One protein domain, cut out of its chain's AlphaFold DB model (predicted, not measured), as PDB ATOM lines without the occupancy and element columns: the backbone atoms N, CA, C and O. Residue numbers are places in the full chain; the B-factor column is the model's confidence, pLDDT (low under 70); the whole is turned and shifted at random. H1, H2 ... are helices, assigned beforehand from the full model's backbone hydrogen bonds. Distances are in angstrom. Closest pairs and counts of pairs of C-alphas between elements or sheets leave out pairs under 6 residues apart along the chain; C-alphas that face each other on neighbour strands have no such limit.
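This is residues 102 to 268 of the 315 residues of an uncharacterized protein of Planctomycetaceae bacterium (UniProt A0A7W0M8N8). One very long helix, H1, makes the longest axis; residues 102 to 142 of it stick out as a bare arm, and three shorter helices gather round its other end. There the printed part folds back: H2 slants away from the end of H1 in a V, H3 returns beside H2, and H4 runs back side by side with residues 147 to 170 of H1. The printed part has 167 residues with four named helices in the order H1, H2, H3, H4 and no named strand; the class is all helix. The whole is extended, with a radius of gyration of the C-alphas of 30.7 A and spans of 110 by 40 by 19 A.

H1, residues 102 to 173, stands free over residues 102 to 142. With residues 166 to 173 alone it touches H2, residues 177 to 201; their closest C-alphas, those of Ala 173 and Ala 180, are 3.8 A apart. The two form a helical hairpin, opposite ways at a shallow tilt of 26 degrees. H2 and H3, residues 210 to 233, form another hairpin and touch, the closest C-alphas being those of Tyr 188 and Thr 228 at 6.0 A. They run opposite ways at a steep tilt of 37 degrees, only just past shallow. H4, residues 239 to 268, touches H1, opposite ways at a shallow tilt of 27 degrees, with the C-alphas of Ala 155 and Ala 254 closest at 4.1 A. Residues 246 to 252 of H4 touch residues 187 to 194 of H2, the same way at a steep tilt of 39 degrees; the closest C-alphas, of Ala 190 and Ile 249, are 6.7 A apart. H2, touching three helices, is the hub. H1, H2 and H4 form a bundle, a group of helices that touch one another. H3 is apart from H1 and H4. In H1, H2, H3 and H4 every O i to N i+4 pair is within hydrogen-bond range.

H1 begins at C-alpha 102, (-15.916, -61.744, 15.224), and measures 105.4 A from first to last C-alpha. H2 measures 36.3 A, beginning at C-alpha 177, (-17.063, 45.370, 42.056). H3 measures 33.7 A. H4 measures 43.0 A and ends at C-alpha 268, (-9.492, -0.318, 36.629).

The C-alphas farthest apart, of Ala 102 and Pro 177, are 110.4 A apart. Without the free stretch, the body of 126 residues spans 48 by 39 by 18 A. The printed part has no cut. The links H1 to H2 and H3 to H4 are tight, and H2 to H3 is short. The mean pLDDT of the printed part is 70.3; 79 residues are under 70, among them residues 165 to 187 and 228 to 246.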
ATOM      1  N   ALA A 102     -15.111 -62.289  14.133       73.69
ATOM      2  CA  ALA A 102     -15.916 -61.744  15.224       73.69
ATOM      3  C   ALA A 102     -15.075 -61.023  16.296       73.69
ATOM      4  O   ALA A 102     -15.596 -60.140  16.981       73.69
ATOM      5  N   GLU A 103     -13.805 -61.398  16.470       76.81
ATOM      6  CA  GLU A 103     -12.841 -60.697  17.326       76.81
ATOM      7  C   GLU A 103     -12.338 -59.408  16.667       76.81
ATOM      8  O   GLU A 103     -12.436 -58.354  17.293       76.81
ATOM      9  N   GLU A 104     -11.926 -59.441  15.395       76.19
ATOM     10  CA  GLU A 104     -11.497 -58.240  14.655       76.19
ATOM     11  C   GLU A 104     -12.614 -57.193  14.555       76.19
ATOM     12  O   GLU A 104     -12.392 -56.001  14.777       76.19
ATOM     13  N   THR A 105     -13.847 -57.622  14.271       72.38
ATOM     14  CA  THR A 105     -14.998 -56.706  14.225       72.38
ATOM     15  C   THR A 105     -15.342 -56.149  15.603       72.38
ATOM     16  O   THR A 105     -15.689 -54.972  15.706       72.38
ATOM     17  N   ARG A 106     -15.191 -56.930  16.683       78.19
ATOM     18  CA  ARG A 106     -15.336 -56.409  18.053       78.19
ATOM     19  C   ARG A 106     -14.267 -55.376  18.394       78.19
ATOM     20  O   ARG A 106     -14.606 -54.360  18.999       78.19
ATOM     21  N   GLU A 107     -13.015 -55.598  18.005       73.75
ATOM     22  CA  GLU A 107     -11.932 -54.632  18.215       73.75
ATOM     23  C   GLU A 107     -12.155 -53.342  17.415       73.75
ATOM     24  O   GLU A 107     -12.021 -52.249  17.966       73.75
ATOM     25  N   ALA A 108     -12.582 -53.447  16.154       64.19
ATOM     26  CA  ALA A 108     -12.886 -52.291  15.314       64.19
ATOM     27  C   ALA A 108     -14.073 -51.469  15.852       64.19
ATOM     28  O   ALA A 108     -14.008 -50.239  15.890       64.19
ATOM     29  N   VAL A 109     -15.135 -52.131  16.325       72.44
ATOM     30  CA  VAL A 109     -16.288 -51.459  16.951       72.44
ATOM     31  C   VAL A 109     -15.888 -50.793  18.271       72.44
ATOM     32  O   VAL A 109     -16.282 -49.657  18.523       72.44
ATOM     33  N   ALA A 110     -15.055 -51.439  19.092       69.94
ATOM     34  CA  ALA A 110     -14.539 -50.836  20.322       69.94
ATOM     35  C   ALA A 110     -13.640 -49.611  20.045       69.94
ATOM     36  O   ALA A 110     -13.681 -48.625  20.789       69.94
ATOM     37  N   ALA A 111     -12.856 -49.645  18.963       71.50
ATOM     38  CA  ALA A 111     -12.048 -48.515  18.506       71.50
ATOM     39  C   ALA A 111     -12.913 -47.347  17.991       71.50
ATOM     40  O   ALA A 111     -12.636 -46.187  18.297       71.50
ATOM     41  N   ALA A 112     -13.995 -47.638  17.264       68.69
ATOM     42  CA  ALA A 112     -14.939 -46.620  16.805       68.69
ATOM     43  C   ALA A 112     -15.685 -45.951  17.976       68.69
ATOM     44  O   ALA A 112     -15.749 -44.725  18.041       68.69
ATOM     45  N   ASP A 113     -16.162 -46.735  18.949       80.88
ATOM     46  CA  ASP A 113     -16.859 -46.237  20.147       80.88
ATOM     47  C   ASP A 113     -15.939 -45.373  21.038       80.88
ATOM     48  O   ASP A 113     -16.363 -44.387  21.648       80.88
ATOM     49  N   THR A 114     -14.638 -45.685  21.089       81.75
ATOM     50  CA  THR A 114     -13.660 -44.840  21.797       81.75
ATOM     51  C   THR A 114     -13.386 -43.518  21.082       81.75
ATOM     52  O   THR A 114     -13.236 -42.492  21.753       81.75
ATOM     53  N   GLU A 115     -13.356 -43.504  19.750       65.94
ATOM     54  CA  GLU A 115     -13.165 -42.272  18.980       65.94
ATOM     55  C   GLU A 115     -14.417 -41.378  19.003       65.94
ATOM     56  O   GLU A 115     -14.306 -40.165  19.198       65.94
ATOM     57  N   GLU A 116     -15.617 -41.961  18.946       70.88
ATOM     58  CA  GLU A 116     -16.884 -41.234  19.094       70.88
ATOM     59  C   GLU A 116     -16.983 -40.548  20.468       70.88
ATOM     60  O   GLU A 116     -17.279 -39.351  20.563       70.88
ATOM     61  N   LYS A 117     -16.606 -41.253  21.546       78.00
ATOM     62  CA  LYS A 117     -16.502 -40.673  22.898       78.00
ATOM     63  C   LYS A 117     -15.485 -39.532  22.972       78.00
ATOM     64  O   LYS A 117     -15.720 -38.551  23.682       78.00
ATOM     65  N   ARG A 118     -14.373 -39.617  22.234       78.88
ATOM     66  CA  ARG A 118     -13.364 -38.544  22.142       78.88
ATOM     67  C   ARG A 118     -13.917 -37.296  21.465       78.88
ATOM     68  O   ARG A 118     -13.738 -36.193  21.983       78.88
ATOM     69  N   ILE A 119     -14.598 -37.469  20.335       70.62
ATOM     70  CA  ILE A 119     -15.208 -36.372  19.578       70.62
ATOM     71  C   ILE A 119     -16.297 -35.699  20.420       70.62
ATOM     72  O   ILE A 119     -16.305 -34.474  20.545       70.62
ATOM     73  N   ALA A 120     -17.150 -36.480  21.088       69.94
ATOM     74  CA  ALA A 120     -18.172 -35.956  21.991       69.94
ATOM     75  C   ALA A 120     -17.567 -35.182  23.179       69.94
ATOM     76  O   ALA A 120     -18.068 -34.117  23.546       69.94
ATOM     77  N   ALA A 121     -16.472 -35.670  23.773       70.50
ATOM     78  CA  ALA A 121     -15.766 -34.955  24.838       70.50
ATOM     79  C   ALA A 121     -15.173 -33.623  24.346       70.50
ATOM     80  O   ALA A 121     -15.274 -32.610  25.040       70.50
ATOM     81  N   ARG A 122     -14.608 -33.604  23.131       73.81
ATOM     82  CA  ARG A 122     -14.058 -32.394  22.509       73.81
ATOM     83  C   ARG A 122     -15.140 -31.355  22.210       73.81
ATOM     84  O   ARG A 122     -14.986 -30.209  22.616       73.81
ATOM     85  N   LEU A 123     -16.243 -31.753  21.577       72.06
ATOM     86  CA  LEU A 123     -17.365 -30.856  21.272       72.06
ATOM     87  C   LEU A 123     -17.992 -30.268  22.543       72.06
ATOM     88  O   LEU A 123     -18.299 -29.078  22.591       72.06
ATOM     89  N   ASN A 124     -18.118 -31.069  23.606       69.25
ATOM     90  CA  ASN A 124     -18.570 -30.576  24.909       69.25
ATOM     91  C   ASN A 124     -17.581 -29.583  25.538       69.25
ATOM     92  O   ASN A 124     -18.006 -28.596  26.138       69.25
ATOM     93  N   GLY A 125     -16.273 -29.818  25.400       73.94
ATOM     94  CA  GLY A 125     -15.236 -28.882  25.842       73.94
ATOM     95  C   GLY A 125     -15.288 -27.550  25.087       73.94
ATOM     96  O   GLY A 125     -15.285 -26.491  25.710       73.94
ATOM     97  N   GLU A 126     -15.424 -27.597  23.761       71.12
ATOM     98  CA  GLU A 126     -15.559 -26.408  22.910       71.12
ATOM     99  C   GLU A 126     -16.856 -25.631  23.210       71.12
ATOM    100  O   GLU A 126     -16.846 -24.401  23.253       71.12
ATOM    101  N   GLY A 127     -17.963 -26.329  23.491       71.50
ATOM    102  CA  GLY A 127     -19.222 -25.715  23.921       71.50
ATOM    103  C   GLY A 127     -19.106 -24.976  25.258       71.50
ATOM    104  O   GLY A 127     -19.608 -23.858  25.382       71.50
ATOM    105  N   ARG A 128     -18.394 -25.551  26.239       73.50
ATOM    106  CA  ARG A 128     -18.120 -24.889  27.528       73.50
ATOM    107  C   ARG A 128     -17.236 -23.658  27.360       73.50
ATOM    108  O   ARG A 128     -17.605 -22.601  27.853       73.50
ATOM    109  N   ALA A 129     -16.150 -23.765  26.593       64.25
ATOM    110  CA  ALA A 129     -15.261 -22.634  26.323       64.25
ATOM    111  C   ALA A 129     -15.999 -21.472  25.630       64.25
ATOM    112  O   ALA A 129     -15.801 -20.308  25.967       64.25
ATOM    113  N   ARG A 130     -16.913 -21.773  24.695       65.50
ATOM    114  CA  ARG A 130     -17.765 -20.752  24.060       65.50
ATOM    115  C   ARG A 130     -18.750 -20.110  25.038       65.50
ATOM    116  O   ARG A 130     -18.961 -18.902  24.964       65.50
ATOM    117  N   ALA A 131     -19.350 -20.889  25.938       66.06
ATOM    118  CA  ALA A 131     -20.252 -20.361  26.962       66.06
ATOM    119  C   ALA A 131     -19.512 -19.464  27.973       66.06
ATOM    120  O   ALA A 131     -20.033 -18.415  28.347       66.06
ATOM    121  N   GLU A 132     -18.290 -19.837  28.359       68.19
ATOM    122  CA  GLU A 132     -17.406 -19.027  29.207       68.19
ATOM    123  C   GLU A 132     -17.036 -17.703  28.521       68.19
ATOM    124  O   GLU A 132     -17.260 -16.645  29.107       68.19
ATOM    125  N   LEU A 133     -16.610 -17.738  27.251       65.50
ATOM    126  CA  LEU A 133     -16.317 -16.533  26.458       65.50
ATOM    127  C   LEU A 133     -17.534 -15.609  26.307       65.50
ATOM    128  O   LEU A 133     -17.412 -14.388  26.391       65.50
ATOM    129  N   HIS A 134     -18.723 -16.171  26.083       68.38
ATOM    130  CA  HIS A 134     -19.950 -15.382  25.982       68.38
ATOM    131  C   HIS A 134     -20.333 -14.748  27.327       68.38
ATOM    132  O   HIS A 134     -20.715 -13.580  27.371       68.38
ATOM    133  N   SER A 135     -20.218 -15.500  28.424       70.94
ATOM    134  CA  SER A 135     -20.452 -15.002  29.784       70.94
ATOM    135  C   SER A 135     -19.493 -13.859  30.130       70.94
ATOM    136  O   SER A 135     -19.907 -12.821  30.647       70.94
ATOM    137  N   GLU A 136     -18.220 -14.003  29.765       67.44
ATOM    138  CA  GLU A 136     -17.214 -12.964  29.953       67.44
ATOM    139  C   GLU A 136     -17.506 -11.715  29.117       67.44
ATOM    140  O   GLU A 136     -17.471 -10.607  29.650       67.44
ATOM    141  N   LYS A 137     -17.900 -11.876  27.848       71.12
ATOM    142  CA  LYS A 137     -18.325 -10.753  27.002       71.12
ATOM    143  C   LYS A 137     -19.503  -9.986  27.608       71.12
ATOM    144  O   LYS A 137     -19.476  -8.760  27.630       71.12
ATOM    145  N   MET A 138     -20.523 -10.686  28.110       67.06
ATOM    146  CA  MET A 138     -21.669 -10.041  28.764       67.06
ATOM    147  C   MET A 138     -21.242  -9.275  30.018       67.06
ATOM    148  O   MET A 138     -21.677  -8.147  30.228       67.06
ATOM    149  N   ARG A 139     -20.329  -9.843  30.808       72.88
ATOM    150  CA  ARG A 139     -19.791  -9.189  32.003       72.88
ATOM    151  C   ARG A 139     -18.982  -7.928  31.677       72.88
ATOM    152  O   ARG A 139     -19.050  -6.968  32.437       72.88
ATOM    153  N   LEU A 140     -18.226  -7.921  30.577       68.94
ATOM    154  CA  LEU A 140     -17.505  -6.729  30.112       68.94
ATOM    155  C   LEU A 140     -18.473  -5.623  29.678       68.94
ATOM    156  O   LEU A 140     -18.307  -4.485  30.100       68.94
ATOM    157  N   LEU A 141     -19.526  -5.972  28.931       72.88
ATOM    158  CA  LEU A 141     -20.568  -5.015  28.539       72.88
ATOM    159  C   LEU A 141     -21.277  -4.398  29.758       72.88
ATOM    160  O   LEU A 141     -21.505  -3.194  29.787       72.88
ATOM    161  N   GLU A 142     -21.574  -5.190  30.794       73.62
ATOM    162  CA  GLU A 142     -22.162  -4.680  32.045       73.62
ATOM    163  C   GLU A 142     -21.222  -3.725  32.803       73.62
ATOM    164  O   GLU A 142     -21.675  -2.763  33.427       73.62
ATOM    165  N   LEU A 143     -19.911  -3.989  32.784       74.44
ATOM    166  CA  LEU A 143     -18.912  -3.109  33.396       74.44
ATOM    167  C   LEU A 143     -18.774  -1.796  32.621       74.44
ATOM    168  O   LEU A 143     -18.713  -0.737  33.246       74.44
ATOM    169  N   GLU A 144     -18.776  -1.859  31.291       71.00
ATOM    170  CA  GLU A 144     -18.751  -0.685  30.416       71.00
ATOM    171  C   GLU A 144     -20.001   0.184  30.623       71.00
ATOM    172  O   GLU A 144     -19.895   1.398  30.802       71.00
ATOM    173  N   GLU A 145     -21.183  -0.435  30.711       78.62
ATOM    174  CA  GLU A 145     -22.438   0.272  30.977       78.62
ATOM    175  C   GLU A 145     -22.422   0.971  32.346       78.62
ATOM    176  O   GLU A 145     -22.806   2.138  32.452       78.62
ATOM    177  N   ARG A 146     -21.927   0.303  33.397       75.81
ATOM    178  CA  ARG A 146     -21.781   0.925  34.726       75.81
ATOM    179  C   ARG A 146     -20.783   2.074  34.720       75.81
ATOM    180  O   ARG A 146     -21.088   3.130  35.268       75.81
ATOM    181  N   ALA A 147     -19.627   1.898  34.084       69.38
ATOM    182  CA  ALA A 147     -18.623   2.948  33.961       69.38
ATOM    183  C   ALA A 147     -19.181   4.182  33.235       69.38
ATOM    184  O   ALA A 147     -18.927   5.315  33.646       69.38
ATOM    185  N   GLN A 148     -19.988   3.968  32.194       75.56
ATOM    186  CA  GLN A 148     -20.659   5.037  31.464       75.56
ATOM    187  C   GLN A 148     -21.699   5.755  32.339       75.56
ATOM    188  O   GLN A 148     -21.699   6.985  32.404       75.56
ATOM    189  N   GLN A 149     -22.525   5.014  33.082       80.19
ATOM    190  CA  GLN A 149     -23.500   5.598  34.012       80.19
ATOM    191  C   GLN A 149     -22.829   6.398  35.142       80.19
ATOM    192  O   GLN A 149     -23.288   7.489  35.486       80.19
ATOM    193  N   GLU A 150     -21.729   5.894  35.707       79.25
ATOM    194  CA  GLU A 150     -20.943   6.597  36.726       79.25
ATOM    195  C   GLU A 150     -20.277   7.859  36.162       79.25
ATOM    196  O   GLU A 150     -20.279   8.903  36.822       79.25
ATOM    197  N   ALA A 151     -19.763   7.801  34.929       69.81
ATOM    198  CA  ALA A 151     -19.206   8.958  34.237       69.81
ATOM    199  C   ALA A 151     -20.264  10.042  33.997       69.81
ATOM    200  O   ALA A 151     -20.008  11.215  34.277       69.81
ATOM    201  N   ASP A 152     -21.461   9.659  33.557       76.00
ATOM    202  CA  ASP A 152     -22.562  10.591  33.306       76.00
ATOM    203  C   ASP A 152     -23.103  11.197  34.611       76.00
ATOM    204  O   ASP A 152     -23.383  12.399  34.680       76.00
ATOM    205  N   ALA A 153     -23.187  10.407  35.687       80.06
ATOM    206  CA  ALA A 153     -23.572  10.892  37.011       80.06
ATOM    207  C   ALA A 153     -22.537  11.869  37.597       80.06
ATOM    208  O   ALA A 153     -22.910  12.919  38.130       80.06
ATOM    209  N   ALA A 154     -21.242  11.559  37.471       70.12
ATOM    210  CA  ALA A 154     -20.157  12.437  37.901       70.12
ATOM    211  C   ALA A 154     -20.138  13.746  37.100       70.12
ATOM    212  O   ALA A 154     -20.008  14.822  37.685       70.12
ATOM    213  N   ALA A 155     -20.335  13.668  35.781       68.62
ATOM    214  CA  ALA A 155     -20.418  14.827  34.900       68.62
ATOM    215  C   ALA A 155     -21.601  15.729  35.249       68.62
ATOM    216  O   ALA A 155     -21.433  16.942  35.370       68.62
ATOM    217  N   LYS A 156     -22.782  15.143  35.475       82.44
ATOM    218  CA  LYS A 156     -23.967  15.891  35.901       82.44
ATOM    219  C   LYS A 156     -23.738  16.589  37.239       82.44
ATOM    220  O   LYS A 156     -23.996  17.781  37.342       82.44
ATOM    221  N   LYS A 157     -23.207  15.883  38.239       81.44
ATOM    222  CA  LYS A 157     -22.917  16.479  39.548       81.44
ATOM    223  C   LYS A 157     -21.900  17.619  39.443       81.44
ATOM    224  O   LYS A 157     -22.133  18.686  39.994       81.44
ATOM    225  N   ALA A 158     -20.811  17.421  38.698       67.69
ATOM    226  CA  ALA A 158     -19.803  18.457  38.481       67.69
ATOM    227  C   ALA A 158     -20.386  19.693  37.774       67.69
ATOM    228  O   ALA A 158     -20.031  20.819  38.112       67.69
ATOM    229  N   ARG A 159     -21.313  19.484  36.829       70.75
ATOM    230  CA  ARG A 159     -22.058  20.555  36.157       70.75
ATOM    231  C   ARG A 159     -22.951  21.324  37.123       70.75
ATOM    232  O   ARG A 159     -22.904  22.549  37.142       70.75
ATOM    233  N   ASP A 160     -23.748  20.607  37.909       75.44
ATOM    234  CA  ASP A 160     -24.701  21.192  38.852       75.44
ATOM    235  C   ASP A 160     -23.959  21.982  39.950       75.44
ATOM    236  O   ASP A 160     -24.332  23.116  40.260       75.44
ATOM    237  N   ASP A 161     -22.852  21.436  40.469       74.31
ATOM    238  CA  ASP A 161     -21.979  22.100  41.446       74.31
ATOM    239  C   ASP A 161     -21.321  23.362  40.847       74.31
ATOM    240  O   ASP A 161     -21.286  24.416  41.490       74.31
ATOM    241  N   ALA A 162     -20.848  23.289  39.594       66.00
ATOM    242  CA  ALA A 162     -20.265  24.427  38.886       66.00
ATOM    243  C   ALA A 162     -21.299  25.534  38.622       66.00
ATOM    244  O   ALA A 162     -21.028  26.693  38.927       66.00
ATOM    245  N   LEU A 163     -22.491  25.198  38.117       69.56
ATOM    246  CA  LEU A 163     -23.567  26.167  37.866       69.56
ATOM    247  C   LEU A 163     -24.035  26.846  39.154       69.56
ATOM    248  O   LEU A 163     -24.191  28.064  39.172       69.56
ATOM    249  N   SER A 164     -24.209  26.084  40.235       75.25
ATOM    250  CA  SER A 164     -24.635  26.613  41.536       75.25
ATOM    251  C   SER A 164     -23.605  27.590  42.118       75.25
ATOM    252  O   SER A 164     -23.949  28.704  42.522       75.25
ATOM    253  N   SER A 165     -22.318  27.218  42.089       68.25
ATOM    254  CA  SER A 165     -21.227  28.094  42.534       68.25
ATOM    255  C   SER A 165     -21.114  29.351  41.670       68.25
ATOM    256  O   SER A 165     -20.854  30.439  42.188       68.25
ATOM    257  N   LEU A 166     -21.295  29.210  40.356       61.81
ATOM    258  CA  LEU A 166     -21.173  30.314  39.415       61.81
ATOM    259  C   LEU A 166     -22.355  31.281  39.526       61.81
ATOM    260  O   LEU A 166     -22.091  32.472  39.611       61.81
ATOM    261  N   GLN A 167     -23.603  30.805  39.642       66.12
ATOM    262  CA  GLN A 167     -24.806  31.640  39.817       66.12
ATOM    263  C   GLN A 167     -24.755  32.523  41.071       66.12
ATOM    264  O   GLN A 167     -25.177  33.684  41.033       66.12
ATOM    265  N   GLY A 168     -24.219  31.998  42.181       64.56
ATOM    266  CA  GLY A 168     -23.962  32.792  43.387       64.56
ATOM    267  C   GLY A 168     -22.965  33.920  43.114       64.56
ATOM    268  O   GLY A 168     -23.251  35.088  43.385       64.56
ATOM    269  N   ALA A 169     -21.846  33.588  42.464       61.78
ATOM    270  CA  ALA A 169     -20.815  34.555  42.101       61.78
ATOM    271  C   ALA A 169     -21.301  35.609  41.085       61.78
ATOM    272  O   ALA A 169     -20.897  36.764  41.187       61.78
ATOM    273  N   THR A 170     -22.192  35.262  40.144       62.47
ATOM    274  CA  THR A 170     -22.804  36.200  39.175       62.47
ATOM    275  C   THR A 170     -23.630  37.260  39.881       62.47
ATOM    276  O   THR A 170     -23.545  38.446  39.562       62.47
ATOM    277  N   LYS A 171     -24.458  36.827  40.835       66.06
ATOM    278  CA  LYS A 171     -25.373  37.701  41.566       66.06
ATOM    279  C   LYS A 171     -24.601  38.692  42.432       66.06
ATOM    280  O   LYS A 171     -24.910  39.882  42.405       66.06
ATOM    281  N   ASP A 172     -23.564  38.216  43.112       62.53
ATOM    282  CA  ASP A 172     -22.697  39.055  43.938       62.53
ATOM    283  C   ASP A 172     -21.868  40.016  43.066       62.53
ATOM    284  O   ASP A 172     -21.808  41.217  43.346       62.53
ATOM    285  N   ALA A 173     -21.336  39.532  41.936       61.00
ATOM    286  CA  ALA A 173     -20.586  40.317  40.953       61.00
ATOM    287  C   ALA A 173     -21.383  41.463  40.309       61.00
ATOM    288  O   ALA A 173     -20.796  42.467  39.910       61.00
ATOM    289  N   MET A 174     -22.711  41.349  40.204       62.50
ATOM    290  CA  MET A 174     -23.551  42.434  39.682       62.50
ATOM    291  C   MET A 174     -23.720  43.600  40.664       62.50
ATOM    292  O   MET A 174     -24.106  44.693  40.251       62.50
ATOM    293  N   THR A 175     -23.442  43.386  41.953       64.25
ATOM    294  CA  THR A 175     -23.674  44.382  43.012       64.25
ATOM    295  C   THR A 175     -22.405  44.850  43.718       64.25
ATOM    296  O   THR A 175     -22.392  45.962  44.245       64.25
ATOM    297  N   ASP A 176     -21.335  44.051  43.691       66.44
ATOM    298  CA  ASP A 176     -20.052  44.357  44.318       66.44
ATOM    299  C   ASP A 176     -18.903  44.265  43.286       66.44
ATOM    300  O   ASP A 176     -18.623  43.185  42.757       66.44
ATOM    301  N   PRO A 177     -18.187  45.369  42.994       62.16
ATOM    302  CA  PRO A 177     -17.063  45.370  42.056       62.16
ATOM    303  C   PRO A 177     -15.877  44.494  42.501       62.16
ATOM    304  O   PRO A 177     -15.083  44.069  41.657       62.16
ATOM    305  N   VAL A 178     -15.739  44.199  43.799       68.25
ATOM    306  CA  VAL A 178     -14.736  43.249  44.308       68.25
ATOM    307  C   VAL A 178     -15.145  41.816  43.965       68.25
ATOM    308  O   VAL A 178     -14.322  41.054  43.452       68.25
ATOM    309  N   ALA A 179     -16.424  41.475  44.145       61.38
ATOM    310  CA  ALA A 179     -16.984  40.192  43.720       61.38
ATOM    311  C   ALA A 179     -16.947  40.027  42.190       61.38
ATOM    312  O   ALA A 179     -16.628  38.947  41.695       61.38
ATOM    313  N   ALA A 180     -17.157  41.108  41.429       60.50
ATOM    314  CA  ALA A 180     -17.024  41.110  39.972       60.50
ATOM    315  C   ALA A 180     -15.608  40.741  39.529       60.50
ATOM    316  O   ALA A 180     -15.416  39.926  38.628       60.50
ATOM    317  N   ARG A 181     -14.602  41.300  40.204       64.62
ATOM    318  CA  ARG A 181     -13.200  40.980  39.940       64.62
ATOM    319  C   ARG A 181     -12.873  39.521  40.253       64.62
ATOM    320  O   ARG A 181     -12.222  38.870  39.440       64.62
ATOM    321  N   ALA A 182     -13.370  39.005  41.375       64.69
ATOM    322  CA  ALA A 182     -13.201  37.604  41.747       64.69
ATOM    323  C   ALA A 182     -13.869  36.650  40.736       64.69
ATOM    324  O   ALA A 182     -13.270  35.648  40.350       64.69
ATOM    325  N   ALA A 183     -15.063  36.985  40.239       63.34
ATOM    326  CA  ALA A 183     -15.765  36.191  39.230       63.34
ATOM    327  C   ALA A 183     -15.005  36.141  37.888       63.34
ATOM    328  O   ALA A 183     -14.884  35.078  37.282       63.34
ATOM    329  N   ILE A 184     -14.420  37.260  37.442       64.25
ATOM    330  CA  ILE A 184     -13.569  37.297  36.236       64.25
ATOM    331  C   ILE A 184     -12.322  36.432  36.413       64.25
ATOM    332  O   ILE A 184     -11.918  35.732  35.485       64.25
ATOM    333  N   GLU A 185     -11.695  36.482  37.590       68.19
ATOM    334  CA  GLU A 185     -10.520  35.664  37.897       68.19
ATOM    335  C   GLU A 185     -10.857  34.163  37.893       68.19
ATOM    336  O   GLU A 185     -10.060  33.369  37.390       68.19
ATOM    337  N   GLN A 186     -12.053  33.772  38.348       66.31
ATOM    338  CA  GLN A 186     -12.540  32.389  38.256       66.31
ATOM    339  C   GLN A 186     -12.803  31.952  36.808       66.31
ATOM    340  O   GLN A 186     -12.355  30.879  36.402       66.31
ATOM    341  N   VAL A 187     -13.457  32.795  36.000       66.81
ATOM    342  CA  VAL A 187     -13.682  32.540  34.563       66.81
ATOM    343  C   VAL A 187     -12.352  32.391  33.819       66.81
ATOM    344  O   VAL A 187     -12.184  31.478  33.010       66.81
ATOM    345  N   TYR A 188     -11.379  33.253  34.125       73.12
ATOM    346  CA  TYR A 188     -10.024  33.163  33.587       73.12
ATOM    347  C   TYR A 188      -9.346  31.838  33.958       73.12
ATOM    348  O   TYR A 188      -8.757  31.188  33.094       73.12
ATOM    349  N   ALA A 189      -9.428  31.432  35.227       69.88
ATOM    350  CA  ALA A 189      -8.825  30.193  35.703       69.88
ATOM    351  C   ALA A 189      -9.430  28.957  35.018       69.88
ATOM    352  O   ALA A 189      -8.680  28.093  34.563       69.88
ATOM    353  N   ALA A 190     -10.759  28.912  34.874       67.38
ATOM    354  CA  ALA A 190     -11.461  27.818  34.209       67.38
ATOM    355  C   ALA A 190     -11.080  27.701  32.723       67.38
ATOM    356  O   ALA A 190     -10.656  26.638  32.273       67.38
ATOM    357  N   ARG A 191     -11.119  28.811  31.972       71.69
ATOM    358  CA  ARG A 191     -10.715  28.831  30.552       71.69
ATOM    359  C   ARG A 191      -9.244  28.468  30.356       71.69
ATOM    360  O   ARG A 191      -8.879  27.823  29.376       71.69
ATOM    361  N   LEU A 192      -8.379  28.885  31.281       78.81
ATOM    362  CA  LEU A 192      -6.962  28.536  31.235       78.81
ATOM    363  C   LEU A 192      -6.743  27.039  31.466       78.81
ATOM    364  O   LEU A 192      -5.841  26.458  30.866       78.81
ATOM    365  N   GLN A 193      -7.535  26.426  32.343       76.38
ATOM    366  CA  GLN A 193      -7.488  24.991  32.583       76.38
ATOM    367  C   GLN A 193      -7.956  24.211  31.350       76.38
ATOM    368  O   GLN A 193      -7.242  23.314  30.914       76.38
ATOM    369  N   GLU A 194      -9.072  24.613  30.743       72.56
ATOM    370  CA  GLU A 194      -9.608  24.002  29.522       72.56
ATOM    371  C   GLU A 194      -8.607  24.068  28.358       72.56
ATOM    372  O   GLU A 194      -8.251  23.040  27.788       72.56
ATOM    373  N   ALA A 195      -8.037  25.246  28.084       69.38
ATOM    374  CA  ALA A 195      -7.059  25.413  27.008       69.38
ATOM    375  C   ALA A 195      -5.765  24.601  27.228       69.38
ATOM    376  O   ALA A 195      -5.088  24.219  26.272       69.38
ATOM    377  N   ARG A 196      -5.391  24.329  28.487       76.25
ATOM    378  CA  ARG A 196      -4.260  23.442  28.815       76.25
ATOM    379  C   ARG A 196      -4.598  21.977  28.581       76.25
ATOM    380  O   ARG A 196      -3.733  21.233  28.128       76.25
ATOM    381  N   GLN A 197      -5.819  21.578  28.913       74.75
ATOM    382  CA  GLN A 197      -6.298  20.216  28.725       74.75
ATOM    383  C   GLN A 197      -6.404  19.890  27.234       74.75
ATOM    384  O   GLN A 197      -5.809  18.917  26.790       74.75
ATOM    385  N   GLU A 198      -7.004  20.786  26.446       77.50
ATOM    386  CA  GLU A 198      -7.084  20.677  24.985       77.50
ATOM    387  C   GLU A 198      -5.689  20.609  24.338       77.50
ATOM    388  O   GLU A 198      -5.436  19.803  23.441       77.50
ATOM    389  N   PHE A 199      -4.733  21.405  24.832       78.00
ATOM    390  CA  PHE A 199      -3.343  21.323  24.382       78.00
ATOM    391  C   PHE A 199      -2.714  19.952  24.681       78.00
ATOM    392  O   PHE A 199      -2.041  19.398  23.811       78.00
ATOM    393  N   GLY A 200      -2.957  19.394  25.870       76.12
ATOM    394  CA  GLY A 200      -2.488  18.060  26.253       76.12
ATOM    395  C   GLY A 200      -3.115  16.938  25.420       76.12
ATOM    396  O   GLY A 200      -2.401  16.070  24.933       76.12
ATOM    397  N   GLU A 201      -4.427  16.987  25.194       75.56
ATOM    398  CA  GLU A 201      -5.168  15.984  24.416       75.56
ATOM    399  C   GLU A 201      -4.845  16.037  22.915       75.56
ATOM    400  O   GLU A 201      -4.894  15.018  22.231       75.56
ATOM    401  N   SER A 202      -4.450  17.203  22.394       74.81
ATOM    402  CA  SER A 202      -4.078  17.367  20.982       74.81
ATOM    403  C   SER A 202      -2.750  16.704  20.584       74.81
ATOM    404  O   SER A 202      -2.377  16.761  19.410       74.81
ATOM    405  N   GLY A 203      -1.987  16.163  21.544       70.75
ATOM    406  CA  GLY A 203      -0.651  15.601  21.310       70.75
ATOM    407  C   GLY A 203       0.389  16.630  20.845       70.75
ATOM    408  O   GLY A 203       1.535  16.286  20.579       70.75
ATOM    409  N   ARG A 204       0.042  17.925  20.763       72.81
ATOM    410  CA  ARG A 204       0.959  19.004  20.340       72.81
ATOM    411  C   ARG A 204       2.126  19.221  21.301       72.81
ATOM    412  O   ARG A 204       3.106  19.862  20.930       72.81
ATOM    413  N   GLY A 205       2.010  18.713  22.527       70.44
ATOM    414  CA  GLY A 205       3.091  18.679  23.506       70.44
ATOM    415  C   GLY A 205       4.103  17.553  23.279       70.44
ATOM    416  O   GLY A 205       5.207  17.628  23.825       70.44
ATOM    417  N   ASP A 206       3.765  16.540  22.477       73.00
ATOM    418  CA  ASP A 206       4.585  15.342  22.323       73.00
ATOM    419  C   ASP A 206       5.848  15.650  21.513       73.00
ATOM    420  O   ASP A 206       5.809  16.148  20.388       73.00
ATOM    421  N   GLY A 207       7.007  15.375  22.111       76.56
ATOM    422  CA  GLY A 207       8.313  15.641  21.503       76.56
ATOM    423  C   GLY A 207       8.829  17.076  21.665       76.56
ATOM    424  O   GLY A 207       9.934  17.371  21.204       76.56
ATOM    425  N   LEU A 208       8.098  17.965  22.350       84.69
ATOM    426  CA  LEU A 208       8.624  19.280  22.717       84.69
ATOM    427  C   LEU A 208       9.641  19.162  23.855       84.69
ATOM    428  O   LEU A 208       9.432  18.479  24.858       84.69
ATOM    429  N   THR A 209      10.743  19.902  23.746       89.12
ATOM    430  CA  THR A 209      11.639  20.106  24.891       89.12
ATOM    431  C   THR A 209      10.916  20.899  25.983       89.12
ATOM    432  O   THR A 209      10.048  21.724  25.694       89.12
ATOM    433  N   GLN A 210      11.316  20.736  27.247       73.31
ATOM    434  CA  GLN A 210      10.684  21.441  28.373       73.31
ATOM    435  C   GLN A 210      10.624  22.969  28.173       73.31
ATOM    436  O   GLN A 210       9.653  23.619  28.557       73.31
ATOM    437  N   ALA A 211      11.647  23.555  27.543       81.06
ATOM    438  CA  ALA A 211      11.683  24.983  27.238       81.06
ATOM    439  C   ALA A 211      10.636  25.394  26.184       81.06
ATOM    440  O   ALA A 211      10.050  26.470  26.299       81.06
ATOM    441  N   GLN A 212      10.385  24.548  25.179       78.44
ATOM    442  CA  GLN A 212       9.352  24.764  24.161       78.44
ATOM    443  C   GLN A 212       7.954  24.581  24.753       78.44
ATOM    444  O   GLN A 212       7.112  25.454  24.574       78.44
ATOM    445  N   LEU A 213       7.744  23.528  25.548       75.75
ATOM    446  CA  LEU A 213       6.486  23.286  26.253       75.75
ATOM    447  C   LEU A 213       6.107  24.474  27.150       75.75
ATOM    448  O   LEU A 213       4.996  24.993  27.074       75.75
ATOM    449  N   ASN A 214       7.055  24.972  27.949       81.94
ATOM    450  CA  ASN A 214       6.828  26.135  28.808       81.94
ATOM    451  C   ASN A 214       6.488  27.401  28.001       81.94
ATOM    452  O   ASN A 214       5.724  28.244  28.469       81.94
ATOM    453  N   ARG A 215       7.043  27.546  26.789       84.00
ATOM    454  CA  ARG A 215       6.765  28.683  25.903       84.00
ATOM    455  C   ARG A 215       5.361  28.609  25.306       84.00
ATOM    456  O   ARG A 215       4.675  29.626  25.295       84.00
ATOM    457  N   GLU A 216       4.935  27.429  24.864       82.00
ATOM    458  CA  GLU A 216       3.585  27.185  24.343       82.00
ATOM    459  C   GLU A 216       2.520  27.389  25.428       82.00
ATOM    460  O   GLU A 216       1.558  28.133  25.236       82.00
ATOM    461  N   LEU A 217       2.741  26.847  26.630       78.69
ATOM    462  CA  LEU A 217       1.839  27.054  27.768       78.69
ATOM    463  C   LEU A 217       1.736  28.534  28.176       78.69
ATOM    464  O   LEU A 217       0.668  28.996  28.580       78.69
ATOM    465  N   GLU A 218       2.823  29.300  28.055       84.25
ATOM    466  CA  GLU A 218       2.819  30.745  28.304       84.25
ATOM    467  C   GLU A 218       2.106  31.531  27.187       84.25
ATOM    468  O   GLU A 218       1.446  32.533  27.474       84.25
ATOM    469  N   LEU A 219       2.180  31.087  25.927       86.00
ATOM    470  CA  LEU A 219       1.405  31.667  24.823       86.00
ATOM    471  C   LEU A 219      -0.096  31.459  25.035       86.00
ATOM    472  O   LEU A 219      -0.850  32.431  24.963       86.00
ATOM    473  N   ILE A 220      -0.501  30.242  25.406       74.62
ATOM    474  CA  ILE A 220      -1.881  29.917  25.788       74.62
ATOM    475  C   ILE A 220      -2.325  30.807  26.952       74.62
ATOM    476  O   ILE A 220      -3.354  31.478  26.865       74.62
ATOM    477  N   ARG A 221      -1.503  30.916  28.008       80.44
ATOM    478  CA  ARG A 221      -1.783  31.789  29.161       80.44
ATOM    479  C   ARG A 221      -2.041  33.233  28.742       80.44
ATOM    480  O   ARG A 221      -3.006  33.847  29.190       80.44
ATOM    481  N   ARG A 222      -1.201  33.786  27.865       78.31
ATOM    482  CA  ARG A 222      -1.339  35.166  27.369       78.31
ATOM    483  C   ARG A 222      -2.557  35.347  26.473       78.31
ATOM    484  O   ARG A 222      -3.185  36.402  26.544       78.31
ATOM    485  N   GLN A 223      -2.880  34.364  25.639       80.25
ATOM    486  CA  GLN A 223      -4.040  34.405  24.754       80.25
ATOM    487  C   GLN A 223      -5.343  34.401  25.557       80.25
ATOM    488  O   GLN A 223      -6.153  35.313  25.391       80.25
ATOM    489  N   VAL A 224      -5.479  33.463  26.498       74.75
ATOM    490  CA  VAL A 224      -6.629  33.380  27.409       74.75
ATOM    491  C   VAL A 224      -6.732  34.644  28.264       74.75
ATOM    492  O   VAL A 224      -7.820  35.196  28.428       74.75
ATOM    493  N   HIS A 225      -5.605  35.169  28.758       73.25
ATOM    494  CA  HIS A 225      -5.592  36.404  29.545       73.25
ATOM    495  C   HIS A 225      -6.052  37.612  28.723       73.25
ATOM    496  O   HIS A 225      -6.879  38.384  29.194       73.25
ATOM    497  N   ARG A 226      -5.578  37.772  27.480       75.75
ATOM    498  CA  ARG A 226      -6.029  38.861  26.597       75.75
ATOM    499  C   ARG A 226      -7.504  38.749  26.244       75.75
ATOM    500  O   ARG A 226      -8.171  39.774  26.228       75.75
ATOM    501  N   GLN A 227      -8.002  37.546  25.963       71.00
ATOM    502  CA  GLN A 227      -9.426  37.327  25.705       71.00
ATOM    503  C   GLN A 227     -10.248  37.691  26.936       71.00
ATOM    504  O   GLN A 227     -11.109  38.551  26.849       71.00
ATOM    505  N   THR A 228      -9.888  37.166  28.107       64.69
ATOM    506  CA  THR A 228     -10.638  37.423  29.344       64.69
ATOM    507  C   THR A 228     -10.582  38.894  29.765       64.69
ATOM    508  O   THR A 228     -11.583  39.451  30.197       64.69
ATOM    509  N   VAL A 229      -9.432  39.559  29.595       64.44
ATOM    510  CA  VAL A 229      -9.294  40.998  29.848       64.44
ATOM    511  C   VAL A 229     -10.042  41.829  28.813       64.44
ATOM    512  O   VAL A 229     -10.564  42.862  29.198       64.44
ATOM    513  N   ASN A 230     -10.115  41.436  27.539       64.50
ATOM    514  CA  ASN A 230     -10.919  42.145  26.535       64.50
ATOM    515  C   ASN A 230     -12.420  41.959  26.782       64.50
ATOM    516  O   ASN A 230     -13.153  42.944  26.731       64.50
ATOM    517  N   ASP A 231     -12.855  40.743  27.112       61.25
ATOM    518  CA  ASP A 231     -14.233  40.427  27.499       61.25
ATOM    519  C   ASP A 231     -14.634  41.259  28.728       61.25
ATOM    520  O   ASP A 231     -15.672  41.916  28.733       61.25
ATOM    521  N   ALA A 232     -13.739  41.347  29.719       56.00
ATOM    522  CA  ALA A 232     -13.866  42.243  30.859       56.00
ATOM    523  C   ALA A 232     -13.831  43.729  30.446       56.00
ATOM    524  O   ALA A 232     -14.710  44.498  30.783       56.00
ATOM    525  N   ARG A 233     -12.859  44.217  29.676       52.75
ATOM    526  CA  ARG A 233     -12.777  45.651  29.319       52.75
ATOM    527  C   ARG A 233     -13.994  46.144  28.542       52.75
ATOM    528  O   ARG A 233     -14.321  47.324  28.625       52.75
ATOM    529  N   ASN A 234     -14.664  45.239  27.839       53.09
ATOM    530  CA  ASN A 234     -15.922  45.483  27.161       53.09
ATOM    531  C   ASN A 234     -17.143  45.484  28.104       53.09
ATOM    532  O   ASN A 234     -18.244  45.481  27.570       53.09
ATOM    533  N   PHE A 235     -16.967  45.532  29.444       46.09
ATOM    534  CA  PHE A 235     -17.941  45.495  30.566       46.09
ATOM    535  C   PHE A 235     -19.236  46.323  30.409       46.09
ATOM    536  O   PHE A 235     -19.588  47.206  31.190       46.09
ATOM    537  N   ARG A 236     -20.031  45.938  29.427       51.66
ATOM    538  CA  ARG A 236     -21.405  45.506  29.598       51.66
ATOM    539  C   ARG A 236     -21.444  44.061  29.106       51.66
ATOM    540  O   ARG A 236     -22.090  43.802  28.100       51.66
ATOM    541  N   ILE A 237     -20.727  43.140  29.766       53.12
ATOM    542  CA  ILE A 237     -21.090  41.725  29.625       53.12
ATOM    543  C   ILE A 237     -22.517  41.680  30.153       53.12
ATOM    544  O   ILE A 237     -22.740  41.951  31.338       53.12
ATOM    545  N   SER A 238     -23.491  41.513  29.260       55.72
ATOM    546  CA  SER A 238     -24.874  41.439  29.708       55.72
ATOM    547  C   SER A 238     -24.998  40.237  30.648       55.72
ATOM    548  O   SER A 238     -24.235  39.276  30.503       55.72
ATOM    549  N   PRO A 239     -25.924  40.258  31.620       57.34
ATOM    550  CA  PRO A 239     -26.203  39.088  32.451       57.34
ATOM    551  C   PRO A 239     -26.285  37.797  31.617       57.34
ATOM    552  O   PRO A 239     -25.660  36.808  31.977       57.34
ATOM    553  N   ASP A 240     -26.891  37.875  30.428       58.59
ATOM    554  CA  ASP A 240     -27.014  36.781  29.459       58.59
ATOM    555  C   ASP A 240     -25.681  36.276  28.864       58.59
ATOM    556  O   ASP A 240     -25.582  35.115  28.467       58.59
ATOM    557  N   GLU A 241     -24.670  37.133  28.692       57.66
ATOM    558  CA  GLU A 241     -23.342  36.738  28.183       57.66
ATOM    559  C   GLU A 241     -22.477  36.117  29.284       57.66
ATOM    560  O   GLU A 241     -21.687  35.201  29.021       57.66
ATOM    561  N   LEU A 242     -22.646  36.589  30.522       59.19
ATOM    562  CA  LEU A 242     -21.969  36.025  31.684       59.19
ATOM    563  C   LEU A 242     -22.582  34.665  32.042       59.19
ATOM    564  O   LEU A 242     -21.838  33.710  32.237       59.19
ATOM    565  N   GLU A 243     -23.910  34.548  32.010       63.84
ATOM    566  CA  GLU A 243     -24.646  33.290  32.182       63.84
ATOM    567  C   GLU A 243     -24.259  32.263  31.106       63.84
ATOM    568  O   GLU A 243     -23.863  31.149  31.440       63.84
ATOM    569  N   ARG A 244     -24.206  32.659  29.824       64.62
ATOM    570  CA  ARG A 244     -23.719  31.778  28.742       64.62
ATOM    571  C   ARG A 244     -22.274  31.324  28.934       64.62
ATOM    572  O   ARG A 244     -21.949  30.172  28.657       64.62
ATOM    573  N   SER A 245     -21.393  32.209  29.399       62.91
ATOM    574  CA  SER A 245     -20.001  31.838  29.686       62.91
ATOM    575  C   SER A 245     -19.903  30.873  30.872       62.91
ATOM    576  O   SER A 245     -19.043  29.996  30.877       62.91
ATOM    577  N   GLN A 246     -20.785  31.007  31.863       61.34
ATOM    578  CA  GLN A 246     -20.860  30.105  33.011       61.34
ATOM    579  C   GLN A 246     -21.423  28.732  32.632       61.34
ATOM    580  O   GLN A 246     -20.873  27.720  33.061       61.34
ATOM    581  N   GLU A 247     -22.444  28.682  31.774       70.12
ATOM    582  CA  GLU A 247     -22.952  27.428  31.208       70.12
ATOM    583  C   GLU A 247     -21.874  26.693  30.406       70.12
ATOM    584  O   GLU A 247     -21.687  25.494  30.589       70.12
ATOM    585  N   GLN A 248     -21.096  27.408  29.587       68.38
ATOM    586  CA  GLN A 248     -19.981  26.813  28.840       68.38
ATOM    587  C   GLN A 248     -18.905  26.220  29.759       68.38
ATOM    588  O   GLN A 248     -18.415  25.122  29.501       68.38
ATOM    589  N   ILE A 249     -18.565  26.908  30.854       66.75
ATOM    590  CA  ILE A 249     -17.608  26.408  31.854       66.75
ATOM    591  C   ILE A 249     -18.160  25.174  32.577       66.75
ATOM    592  O   ILE A 249     -17.426  24.208  32.800       66.75
ATOM    593  N   ALA A 250     -19.445  25.179  32.933       64.62
ATOM    594  CA  ALA A 250     -20.081  24.035  33.575       64.62
ATOM    595  C   ALA A 250     -20.143  22.818  32.640       64.62
ATOM    596  O   ALA A 250     -19.827  21.704  33.058       64.62
ATOM    597  N   ASP A 251     -20.473  23.026  31.365       71.12
ATOM    598  CA  ASP A 251     -20.490  21.981  30.339       71.12
ATOM    599  C   ASP A 251     -19.084  21.420  30.077       71.12
ATOM    600  O   ASP A 251     -18.912  20.205  29.967       71.12
ATOM    601  N   SER A 252     -18.068  22.284  30.028       69.75
ATOM    602  CA  SER A 252     -16.655  21.899  29.918       69.75
ATOM    603  C   SER A 252     -16.197  21.050  31.107       69.75
ATOM    604  O   SER A 252     -15.647  19.960  30.944       69.75
ATOM    605  N   THR A 253     -16.518  21.493  32.324       68.44
ATOM    606  CA  THR A 253     -16.200  20.770  33.562       68.44
ATOM    607  C   THR A 253     -16.886  19.403  33.597       68.44
ATOM    608  O   THR A 253     -16.261  18.412  33.973       68.44
ATOM    609  N   ALA A 254     -18.139  19.320  33.136       65.12
ATOM    610  CA  ALA A 254     -18.877  18.067  33.015       65.12
ATOM    611  C   ALA A 254     -18.207  17.096  32.029       65.12
ATOM    612  O   ALA A 254     -18.024  15.920  32.345       65.12
ATOM    613  N   ARG A 255     -17.790  17.590  30.854       72.81
ATOM    614  CA  ARG A 255     -17.076  16.786  29.847       72.81
ATOM    615  C   ARG A 255     -15.745  16.263  30.381       72.81
ATOM    616  O   ARG A 255     -15.463  15.077  30.232       72.81
ATOM    617  N   ASN A 256     -14.975  17.109  31.063       70.69
ATOM    618  CA  ASN A 256     -13.696  16.728  31.663       70.69
ATOM    619  C   ASN A 256     -13.870  15.711  32.799       70.69
ATOM    620  O   ASN A 256     -13.096  14.760  32.907       70.69
ATOM    621  N   ALA A 257     -14.906  15.868  33.629       66.25
ATOM    622  CA  ALA A 257     -15.245  14.897  34.663       66.25
ATOM    623  C   ALA A 257     -15.634  13.539  34.054       66.25
ATOM    624  O   ALA A 257     -15.106  12.516  34.487       66.25
ATOM    625  N   ALA A 258     -16.477  13.518  33.012       66.75
ATOM    626  CA  ALA A 258     -16.810  12.287  32.289       66.75
ATOM    627  C   ALA A 258     -15.562  11.617  31.696       66.75
ATOM    628  O   ALA A 258     -15.383  10.411  31.856       66.75
ATOM    629  N   ALA A 259     -14.690  12.384  31.034       71.56
ATOM    630  CA  ALA A 259     -13.466  11.869  30.424       71.56
ATOM    631  C   ALA A 259     -12.525  11.234  31.465       71.56
ATOM    632  O   ALA A 259     -12.071  10.105  31.273       71.56
ATOM    633  N   ASN A 260     -12.308  11.904  32.601       68.50
ATOM    634  CA  ASN A 260     -11.499  11.373  33.701       68.50
ATOM    635  C   ASN A 260     -12.113  10.106  34.312       68.50
ATOM    636  O   ASN A 260     -11.393   9.150  34.601       68.50
ATOM    637  N   THR A 261     -13.438  10.056  34.487       70.31
ATOM    638  CA  THR A 261     -14.116   8.851  34.991       70.31
ATOM    639  C   THR A 261     -13.979   7.681  34.017       70.31
ATOM    640  O   THR A 261     -13.660   6.576  34.451       70.31
ATOM    641  N   ARG A 262     -14.108   7.913  32.701       73.44
ATOM    642  CA  ARG A 262     -13.875   6.875  31.678       73.44
ATOM    643  C   ARG A 262     -12.431   6.375  31.676       73.44
ATOM    644  O   ARG A 262     -12.212   5.169  31.621       73.44
ATOM    645  N   GLN A 263     -11.447   7.272  31.778       68.31
ATOM    646  CA  GLN A 263     -10.039   6.877  31.893       68.31
ATOM    647  C   GLN A 263      -9.783   6.036  33.149       68.31
ATOM    648  O   GLN A 263      -9.138   4.993  33.065       68.31
ATOM    649  N   ASN A 264     -10.327   6.439  34.301       68.75
ATOM    650  CA  ASN A 264     -10.189   5.682  35.547       68.75
ATOM    651  C   ASN A 264     -10.857   4.302  35.465       68.75
ATOM    652  O   ASN A 264     -10.291   3.327  35.958       68.75
ATOM    653  N   ALA A 265     -12.019   4.201  34.813       68.69
ATOM    654  CA  ALA A 265     -12.684   2.924  34.573       68.69
ATOM    655  C   ALA A 265     -11.853   2.009  33.658       68.69
ATOM    656  O   ALA A 265     -11.640   0.847  33.998       68.69
ATOM    657  N   GLY A 266     -11.292   2.540  32.565       71.94
ATOM    658  CA  GLY A 266     -10.386   1.786  31.689       71.94
ATOM    659  C   GLY A 266      -9.095   1.340  32.394       71.94
ATOM    660  O   GLY A 266      -8.615   0.222  32.190       71.94
ATOM    661  N   LEU A 267      -8.547   2.163  33.295       70.00
ATOM    662  CA  LEU A 267      -7.419   1.770  34.148       70.00
ATOM    663  C   LEU A 267      -7.807   0.671  35.149       70.00
ATOM    664  O   LEU A 267      -7.037  -0.264  35.366       70.00
ATOM    665  N   ALA A 268      -9.000   0.733  35.739       66.25
ATOM    666  CA  ALA A 268      -9.492  -0.318  36.629       66.25
ATOM    667  C   ALA A 268      -9.718  -1.641  35.878       66.25
ATOM    668  O   ALA A 268      -9.357  -2.701  36.388       66.25
TER     669      ALA A 268